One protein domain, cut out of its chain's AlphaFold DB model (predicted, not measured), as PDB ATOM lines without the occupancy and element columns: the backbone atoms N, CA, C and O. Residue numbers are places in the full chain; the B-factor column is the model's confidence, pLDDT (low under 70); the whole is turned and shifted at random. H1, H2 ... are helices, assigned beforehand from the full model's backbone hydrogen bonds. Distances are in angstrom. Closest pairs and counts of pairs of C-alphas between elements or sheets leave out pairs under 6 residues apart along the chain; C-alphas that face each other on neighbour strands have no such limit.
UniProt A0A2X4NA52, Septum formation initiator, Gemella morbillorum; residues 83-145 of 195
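This is residues 83 to 145 of the 195 residues of the protein "Septum formation initiator" of Gemella morbillorum (UniProt A0A2X4NA52). What is the picture? It has little regular structure: two short helices, H1 then H2, meet at an angle where H2 begins, and two loops swing wide, residues 95 to 111 joining the helices and 122 to 145 running out from H2 and back. What makes it up? The printed part has 63 residues, and the two named helices hold 22 of them, under half, with no named strand: the class is all helix. It is only just loose, close to compact, radius of gyration 13.0 A, spans 36 by 29 by 16 A.

Where is H1? Residues 83 to 94, 15.5 A, from C-alpha 83 at (-12.351, 23.684, 35.284). And H2? Residues 112 to 121, 14.3 A, to C-alpha 121 at (-28.992, 37.235, 32.493).

How do they meet? H1 touches H2 with residues 89 to 93 alone; the closest C-alphas, Leu 89 and Phe 112, are 6.6 A apart. They run opposite ways at a steep tilt of 54 degrees. And their backbones? In both, every O i to N i+4 pair is within hydrogen-bond range.

How large? The farthest C-alphas, Gly 100 and Gly 123, are 37.9 A apart. Any cut or doubt? The printed part has no cut, the H1 to H2 link is long, and pLDDT is under 70 at residues 123 to 145.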
ATOM      1  N   PRO A  83     -12.533  25.062  35.727       80.94
ATOM      2  CA  PRO A  83     -12.351  23.684  35.284       80.94
ATOM      3  C   PRO A  83     -13.506  22.752  35.680       80.94
ATOM      4  O   PRO A  83     -13.776  21.796  34.952       80.94
ATOM      5  N   TYR A  84     -14.201  23.012  36.795       80.88
ATOM      6  CA  TYR A  84     -15.343  22.196  37.214       80.88
ATOM      7  C   TYR A  84     -16.545  22.418  36.297       80.88
ATOM      8  O   TYR A  84     -17.101  21.447  35.780       80.88
ATOM      9  N   PHE A  85     -16.857  23.677  35.982       81.62
ATOM     10  CA  PHE A  85     -17.916  24.024  35.034       81.62
ATOM     11  C   PHE A  85     -17.668  23.422  33.646       81.62
ATOM     12  O   PHE A  85     -18.580  22.875  33.031       81.62
ATOM     13  N   ILE A  86     -16.424  23.463  33.156       82.31
ATOM     14  CA  ILE A  86     -16.059  22.822  31.887       82.31
ATOM     15  C   ILE A  86     -16.261  21.306  31.950       82.31
ATOM     16  O   ILE A  86     -16.737  20.721  30.979       82.31
ATOM     17  N   SER A  87     -15.937  20.663  33.073       83.38
ATOM     18  CA  SER A  87     -16.157  19.223  33.221       83.38
ATOM     19  C   SER A  87     -17.643  18.851  33.188       83.38
ATOM     20  O   SER A  87     -18.008  17.888  32.512       83.38
ATOM     21  N   ASP A  88     -18.503  19.649  33.825       82.56
ATOM     22  CA  ASP A  88     -19.951  19.430  33.847       82.56
ATOM     23  C   ASP A  88     -20.585  19.731  32.489       82.56
ATOM     24  O   ASP A  88     -21.368  18.928  31.982       82.56
ATOM     25  N   LEU A  89     -20.156  20.812  31.831       83.88
ATOM     26  CA  LEU A  89     -20.526  21.126  30.453       83.88
ATOM     27  C   LEU A  89     -20.223  19.954  29.518       83.88
ATOM     28  O   LEU A  89     -21.062  19.523  28.733       83.88
ATOM     29  N   VAL A  90     -18.999  19.446  29.592       85.75
ATOM     30  CA  VAL A  90     -18.509  18.388  28.716       85.75
ATOM     31  C   VAL A  90     -19.225  17.058  28.986       85.75
ATOM     32  O   VAL A  90     -19.558  16.332  28.046       85.75
ATOM     33  N   ARG A  91     -19.543  16.764  30.249       84.50
ATOM     34  CA  ARG A  91     -20.349  15.601  30.642       84.50
ATOM     35  C   ARG A  91     -21.798  15.704  30.176       84.50
ATOM     36  O   ARG A  91     -22.332  14.724  29.666       84.50
ATOM     37  N   GLN A  92     -22.424  16.866  30.342       81.81
ATOM     38  CA  GLN A  92     -23.847  17.060  30.074       81.81
ATOM     39  C   GLN A  92     -24.148  17.254  28.583       81.81
ATOM     40  O   GLN A  92     -25.091  16.659  28.072       81.81
ATOM     41  N   GLU A  93     -23.346  18.053  27.880       83.06
ATOM     42  CA  GLU A  93     -23.584  18.389  26.471       83.06
ATOM     43  C   GLU A  93     -22.969  17.356  25.518       83.06
ATOM     44  O   GLU A  93     -23.556  17.014  24.493       83.06
ATOM     45  N   TYR A  94     -21.788  16.826  25.859       84.94
ATOM     46  CA  TYR A  94     -21.020  15.943  24.973       84.94
ATOM     47  C   TYR A  94     -20.910  14.498  25.473       84.94
ATOM     48  O   TYR A  94     -20.333  13.661  24.779       84.94
ATOM     49  N   GLY A  95     -21.458  14.174  26.651       83.62
ATOM     50  CA  GLY A  95     -21.475  12.805  27.178       83.62
ATOM     51  C   GLY A  95     -20.083  12.229  27.458       83.62
ATOM     52  O   GLY A  95     -19.899  11.013  27.427       83.62
ATOM     53  N   LEU A  96     -19.088  13.085  27.681       86.12
ATOM     54  CA  LEU A  96     -17.707  12.674  27.911       86.12
ATOM     55  C   LEU A  96     -17.518  12.252  29.373       86.12
ATOM     56  O   LEU A  96     -17.684  13.055  30.288       86.12
ATOM     57  N   SER A  97     -17.136  10.994  29.591       85.81
ATOM     58  CA  SER A  97     -16.801  10.442  30.907       85.81
ATOM     59  C   SER A  97     -15.363   9.954  31.004       85.81
ATOM     60  O   SER A  97     -14.692   9.673  30.009       85.81
ATOM     61  N   TYR A  98     -14.907   9.776  32.244       86.50
ATOM     62  CA  TYR A  98     -13.709   9.002  32.511       86.50
ATOM     63  C   TYR A  98     -13.966   7.502  32.347       86.50
ATOM     64  O   TYR A  98     -15.085   6.989  32.428       86.50
ATOM     65  N   LYS A  99     -12.880   6.767  32.109       89.44
ATOM     66  CA  LYS A  99     -12.915   5.323  31.890       89.44
ATOM     67  C   LYS A  99     -13.549   4.604  33.087       89.44
ATOM     68  O   LYS A  99     -13.026   4.670  34.194       89.44
ATOM     69  N   GLY A 100     -14.616   3.851  32.825       88.50
ATOM     70  CA  GLY A 100     -15.332   3.067  33.836       88.50
ATOM     71  C   GLY A 100     -16.528   3.782  34.473       88.50
ATOM     72  O   GLY A 100     -17.230   3.160  35.264       88.50
ATOM     73  N   GLU A 101     -16.795   5.041  34.119       86.38
ATOM     74  CA  GLU A 101     -18.014   5.741  34.536       86.38
ATOM     75  C   GLU A 101     -19.181   5.414  33.589       86.38
ATOM     76  O   GLU A 101     -19.010   5.313  32.371       86.38
ATOM     77  N   ILE A 102     -20.383   5.284  34.153       85.25
ATOM     78  CA  ILE A 102     -21.634   5.117  33.407       85.25
ATOM     79  C   ILE A 102     -22.384   6.450  33.463       85.25
ATOM     80  O   ILE A 102     -22.710   6.917  34.552       85.25
ATOM     81  N   ILE A 103     -22.661   7.050  32.302       80.88
ATOM     82  CA  ILE A 103     -23.457   8.280  32.192       80.88
ATOM     83  C   ILE A 103     -24.891   7.921  31.796       80.88
ATOM     84  O   ILE A 103     -25.113   7.181  30.837       80.88
ATOM     85  N   PHE A 104     -25.862   8.503  32.498       83.94
ATOM     86  CA  PHE A 104     -27.265   8.501  32.097       83.94
ATOM     87  C   PHE A 104     -27.620   9.866  31.511       83.94
ATOM     88  O   PHE A 104     -27.512  10.874  32.203       83.94
ATOM     89  N   ASN A 105     -28.051   9.898  30.248       80.69
ATOM     90  CA  ASN A 105     -28.564  11.120  29.638       80.69
ATOM     91  C   ASN A 105     -30.074  11.210  29.881       80.69
ATOM     92  O   ASN A 105     -30.836  10.370  29.395       80.69
ATOM     93  N   LEU A 106     -30.495  12.206  30.655       84.31
ATOM     94  CA  LEU A 106     -31.906  12.502  30.870       84.31
ATOM     95  C   LEU A 106     -32.354  13.552  29.846       84.31
ATOM     96  O   LEU A 106     -31.564  14.428  29.500       84.31
ATOM     97  N   PRO A 107     -33.600  13.496  29.349       79.56
ATOM     98  CA  PRO A 107     -34.100  14.519  28.443       79.56
ATOM     99  C   PRO A 107     -34.129  15.874  29.158       79.56
ATOM    100  O   PRO A 107     -34.907  16.088  30.088       79.56
ATOM    101  N   LEU A 108     -33.269  16.785  28.712       70.50
ATOM    102  CA  LEU A 108     -33.222  18.167  29.171       70.50
ATOM    103  C   LEU A 108     -34.116  19.033  28.282       70.50
ATOM    104  O   LEU A 108     -34.227  18.796  27.080       70.50
ATOM    105  N   GLN A 109     -34.756  20.039  28.879       72.00
ATOM    106  CA  GLN A 109     -35.605  20.983  28.142       72.00
ATOM    107  C   GLN A 109     -34.770  21.939  27.270       72.00
ATOM    108  O   GLN A 109     -35.206  22.308  26.185       72.00
ATOM    109  N   GLU A 110     -33.573  22.313  27.730       77.00
ATOM    110  CA  GLU A 110     -32.684  23.326  27.143       77.00
ATOM    111  C   GLU A 110     -31.211  22.890  27.355       77.00
ATOM    112  O   GLU A 110     -30.914  22.170  28.315       77.00
ATOM    113  N   SER A 111     -30.271  23.315  26.495       80.81
ATOM    114  CA  SER A 111     -28.833  22.977  26.643       80.81
ATOM    115  C   SER A 111     -28.229  23.590  27.916       80.81
ATOM    116  O   SER A 111     -28.597  24.709  28.288       80.81
ATOM    117  N   PHE A 112     -27.247  22.928  28.536       78.38
ATOM    118  CA  PHE A 112     -26.654  23.364  29.814       78.38
ATOM    119  C   PHE A 112     -26.103  24.798  29.765       78.38
ATOM    120  O   PHE A 112     -26.341  25.602  30.672       78.38
ATOM    121  N   LEU A 113     -25.415  25.152  28.670       80.88
ATOM    122  CA  LEU A 113     -24.875  26.501  28.485       80.88
ATOM    123  C   LEU A 113     -25.964  27.556  28.373       80.88
ATOM    124  O   LEU A 113     -25.865  28.590  29.026       80.88
ATOM    125  N   GLN A 114     -26.998  27.311  27.569       83.12
ATOM    126  CA  GLN A 114     -28.073  28.286  27.372       83.12
ATOM    127  C   GLN A 114     -28.820  28.554  28.680       83.12
ATOM    128  O   GLN A 114     -29.038  29.711  29.033       83.12
ATOM    129  N   THR A 115     -29.106  27.505  29.450       80.25
ATOM    130  CA  THR A 115     -29.716  27.601  30.784       80.25
ATOM    131  C   THR A 115     -28.858  28.415  31.752       80.25
ATOM    132  O   THR A 115     -29.362  29.272  32.487       80.25
ATOM    133  N   THR A 116     -27.543  28.188  31.730       77.00
ATOM    134  CA  THR A 116     -26.592  28.925  32.570       77.00
ATOM    135  C   THR A 116     -26.535  30.401  32.168       77.00
ATOM    136  O   THR A 116     -26.662  31.273  33.024       77.00
ATOM    137  N   ILE A 117     -26.418  30.698  30.870       80.88
ATOM    138  CA  ILE A 117     -26.387  32.068  30.330       80.88
ATOM    139  C   ILE A 117     -27.679  32.817  30.676       80.88
ATOM    140  O   ILE A 117     -27.628  33.962  31.124       80.88
ATOM    141  N   LYS A 118     -28.834  32.167  30.522       83.06
ATOM    142  CA  LYS A 118     -30.145  32.727  30.871       83.06
ATOM    143  C   LYS A 118     -30.248  33.031  32.368       83.06
ATOM    144  O   LYS A 118     -30.632  34.131  32.741       83.06
ATOM    145  N   SER A 119     -29.800  32.115  33.225       75.56
ATOM    146  CA  SER A 119     -29.814  32.321  34.681       75.56
ATOM    147  C   SER A 119     -28.883  33.460  35.132       75.56
ATOM    148  O   SER A 119     -29.196  34.173  36.087       75.56
ATOM    149  N   ILE A 120     -27.759  33.661  34.430       76.25
ATOM    150  CA  ILE A 120     -26.867  34.813  34.626       76.25
ATOM    151  C   ILE A 120     -27.557  36.108  34.168       76.25
ATOM    152  O   ILE A 120     -27.508  37.110  34.878       76.25
ATOM    153  N   MET A 121     -28.238  36.088  33.016       76.69
ATOM    154  CA  MET A 121     -28.992  37.235  32.493       76.69
ATOM    155  C   MET A 121     -30.139  37.661  33.421       76.69
ATOM    156  O   MET A 121     -30.363  38.859  33.599       76.69
ATOM    157  N   ASP A 122     -30.801  36.700  34.062       75.75
ATOM    158  CA  ASP A 122     -31.880  36.936  35.027       75.75
ATOM    159  C   ASP A 122     -31.369  37.424  36.401       75.75
ATOM    160  O   ASP A 122     -32.165  37.750  37.282       75.75
ATOM    161  N   GLY A 123     -30.046  37.523  36.595       64.50
ATOM    162  CA  GLY A 123     -29.421  38.073  37.804       64.50
ATOM    163  C   GLY A 123     -29.381  37.119  39.002       64.50
ATOM    164  O   GLY A 123     -29.030  37.542  40.104       64.50
ATOM    165  N   ASN A 124     -29.705  35.840  38.798       60.09
ATOM    166  CA  ASN A 124     -29.742  34.824  39.857       60.09
ATOM    167  C   ASN A 124     -28.354  34.262  40.216       60.09
ATOM    168  O   ASN A 124     -28.210  33.580  41.229       60.09
ATOM    169  N   LEU A 125     -27.322  34.571  39.422       59.09
ATOM    170  CA  LEU A 125     -25.935  34.201  39.695       59.09
ATOM    171  C   LEU A 125     -25.094  35.455  39.937       59.09
ATOM    172  O   LEU A 125     -24.811  36.219  39.018       59.09
ATOM    173  N   GLN A 126     -24.682  35.653  41.188       54.56
ATOM    174  CA  GLN A 126     -23.686  36.653  41.570       54.56
ATOM    175  C   GLN A 126     -22.339  35.971  41.800       54.56
ATOM    176  O   GLN A 126     -22.286  34.824  42.251       54.56
ATOM    177  N   LYS A 127     -21.255  36.691  41.499       52.44
ATOM    178  CA  LYS A 127     -19.894  36.274  41.838       52.44
ATOM    179  C   LYS A 127     -19.819  36.101  43.356       52.44
ATOM    180  O   LYS A 127     -20.106  37.042  44.091       52.44
ATOM    181  N   VAL A 128     -19.499  34.899  43.820       53.91
ATOM    182  CA  VAL A 128     -19.224  34.681  45.240       53.91
ATOM    183  C   VAL A 128     -17.799  35.196  45.485       53.91
ATOM    184  O   VAL A 128     -16.890  34.918  44.704       53.91
ATOM    185  N   GLU A 129     -17.624  36.056  46.495       49.09
ATOM    186  CA  GLU A 129     -16.320  36.624  46.889       49.09
ATOM    187  C   GLU A 129     -15.535  35.684  47.820       49.09
ATOM    188  O   GLU A 129     -14.794  36.102  48.707       49.09
ATOM    189  N   ASP A 130     -15.697  34.379  47.660       49.72
ATOM    190  CA  ASP A 130     -14.700  33.441  48.131       49.72
ATOM    191  C   ASP A 130     -13.479  33.566  47.209       49.72
ATOM    192  O   ASP A 130     -13.591  33.633  45.986       49.72
ATOM    193  N   ASN A 131     -12.279  33.621  47.792       53.69
ATOM    194  CA  ASN A 131     -10.987  33.839  47.114       53.69
ATOM    195  C   ASN A 131     -10.610  32.765  46.057       53.69
ATOM    196  O   ASN A 131      -9.454  32.657  45.651       53.69
ATOM    197  N   HIS A 132     -11.577  31.959  45.625       54.06
ATOM    198  CA  HIS A 132     -11.515  30.956  44.574       54.06
ATOM    199  C   HIS A 132     -12.279  31.373  43.303       54.06
ATOM    200  O   HIS A 132     -12.129  30.707  42.284       54.06
ATOM    201  N   GLY A 133     -13.060  32.468  43.333       53.44
ATOM    202  CA  GLY A 133     -13.761  33.012  42.160       53.44
ATOM    203  C   GLY A 133     -14.838  32.091  41.578       53.44
ATOM    204  O   GLY A 133     -15.240  32.273  40.429       53.44
ATOM    205  N   ARG A 134     -15.285  31.090  42.347       57.03
ATOM    206  CA  ARG A 134     -16.184  30.033  41.885       57.03
ATOM    207  C   ARG A 134     -17.633  30.482  42.023       57.03
ATOM    208  O   ARG A 134     -18.115  30.749  43.117       57.03
ATOM    209  N   ILE A 135     -18.355  30.541  40.911       60.81
ATOM    210  CA  ILE A 135     -19.771  30.919  40.922       60.81
ATOM    211  C   ILE A 135     -20.602  29.672  41.252       60.81
ATOM    212  O   ILE A 135     -20.550  28.699  40.508       60.81
ATOM    213  N   ASP A 136     -21.387  29.715  42.329       64.69
ATOM    214  CA  ASP A 136     -22.212  28.603  42.826       64.69
ATOM    215  C   ASP A 136     -23.283  28.140  41.812       64.69
ATOM    216  O   ASP A 136     -24.319  28.787  41.632       64.69
ATOM    217  N   ASP A 137     -23.028  27.008  41.146       59.91
ATOM    218  CA  ASP A 137     -23.915  26.389  40.147       59.91
ATOM    219  C   ASP A 137     -25.227  25.859  40.739       59.91
ATOM    220  O   ASP A 137     -26.218  25.722  40.020       59.91
ATOM    221  N   SER A 138     -25.285  25.622  42.057       63.50
ATOM    222  CA  SER A 138     -26.498  25.125  42.723       63.50
ATOM    223  C   SER A 138     -27.657  26.127  42.693       63.50
ATOM    224  O   SER A 138     -28.813  25.759  42.900       63.50
ATOM    225  N   LYS A 139     -27.360  27.396  42.387       61.19
ATOM    226  CA  LYS A 139     -28.338  28.481  42.264       61.19
ATOM    227  C   LYS A 139     -28.927  28.628  40.863       61.19
ATOM    228  O   LYS A 139     -29.727  29.537  40.659       61.19
ATOM    229  N   ILE A 140     -28.557  27.772  39.904       62.28
ATOM    230  CA  ILE A 140     -29.172  27.732  38.569       62.28
ATOM    231  C   ILE A 140     -30.585  27.132  38.718       62.28
ATOM    232  O   ILE A 140     -30.722  25.913  38.852       62.28
ATOM    233  N   PRO A 141     -31.659  27.951  38.686       57.28
ATOM    234  CA  PRO A 141     -32.995  27.518  39.112       57.28
ATOM    235  C   PRO A 141     -33.601  26.438  38.208       57.28
ATOM    236  O   PRO A 141     -34.516  25.719  38.604       57.28
ATOM    237  N   GLU A 142     -33.114  26.330  36.970       57.12
ATOM    238  CA  GLU A 142     -33.608  25.370  35.982       57.12
ATOM    239  C   GLU A 142     -32.972  23.974  36.113       57.12
ATOM    240  O   GLU A 142     -33.538  23.018  35.587       57.12
ATOM    241  N   LEU A 143     -31.863  23.834  36.855       52.12
ATOM    242  CA  LEU A 143     -31.239  22.540  37.175       52.12
ATOM    243  C   LEU A 143     -31.760  21.945  38.492       52.12
ATOM    244  O   LEU A 143     -31.653  20.743  38.710       52.12
ATOM    245  N   SER A 144     -32.362  22.770  39.356       53.59
ATOM    246  CA  SER A 144     -32.881  22.372  40.667       53.59
ATOM    247  C   SER A 144     -34.387  22.094  40.678       53.59
ATOM    248  O   SER A 144     -35.007  22.167  41.741       53.59
ATOM    249  N   LYS A 145     -35.016  21.819  39.525       45.16
ATOM    250  CA  LYS A 145     -36.411  21.359  39.512       45.16
ATOM    251  C   LYS A 145     -36.459  19.960  40.132       45.16
ATOM    252  O   LYS A 145     -36.398  18.952  39.441       45.16
TER     253      LYS A 145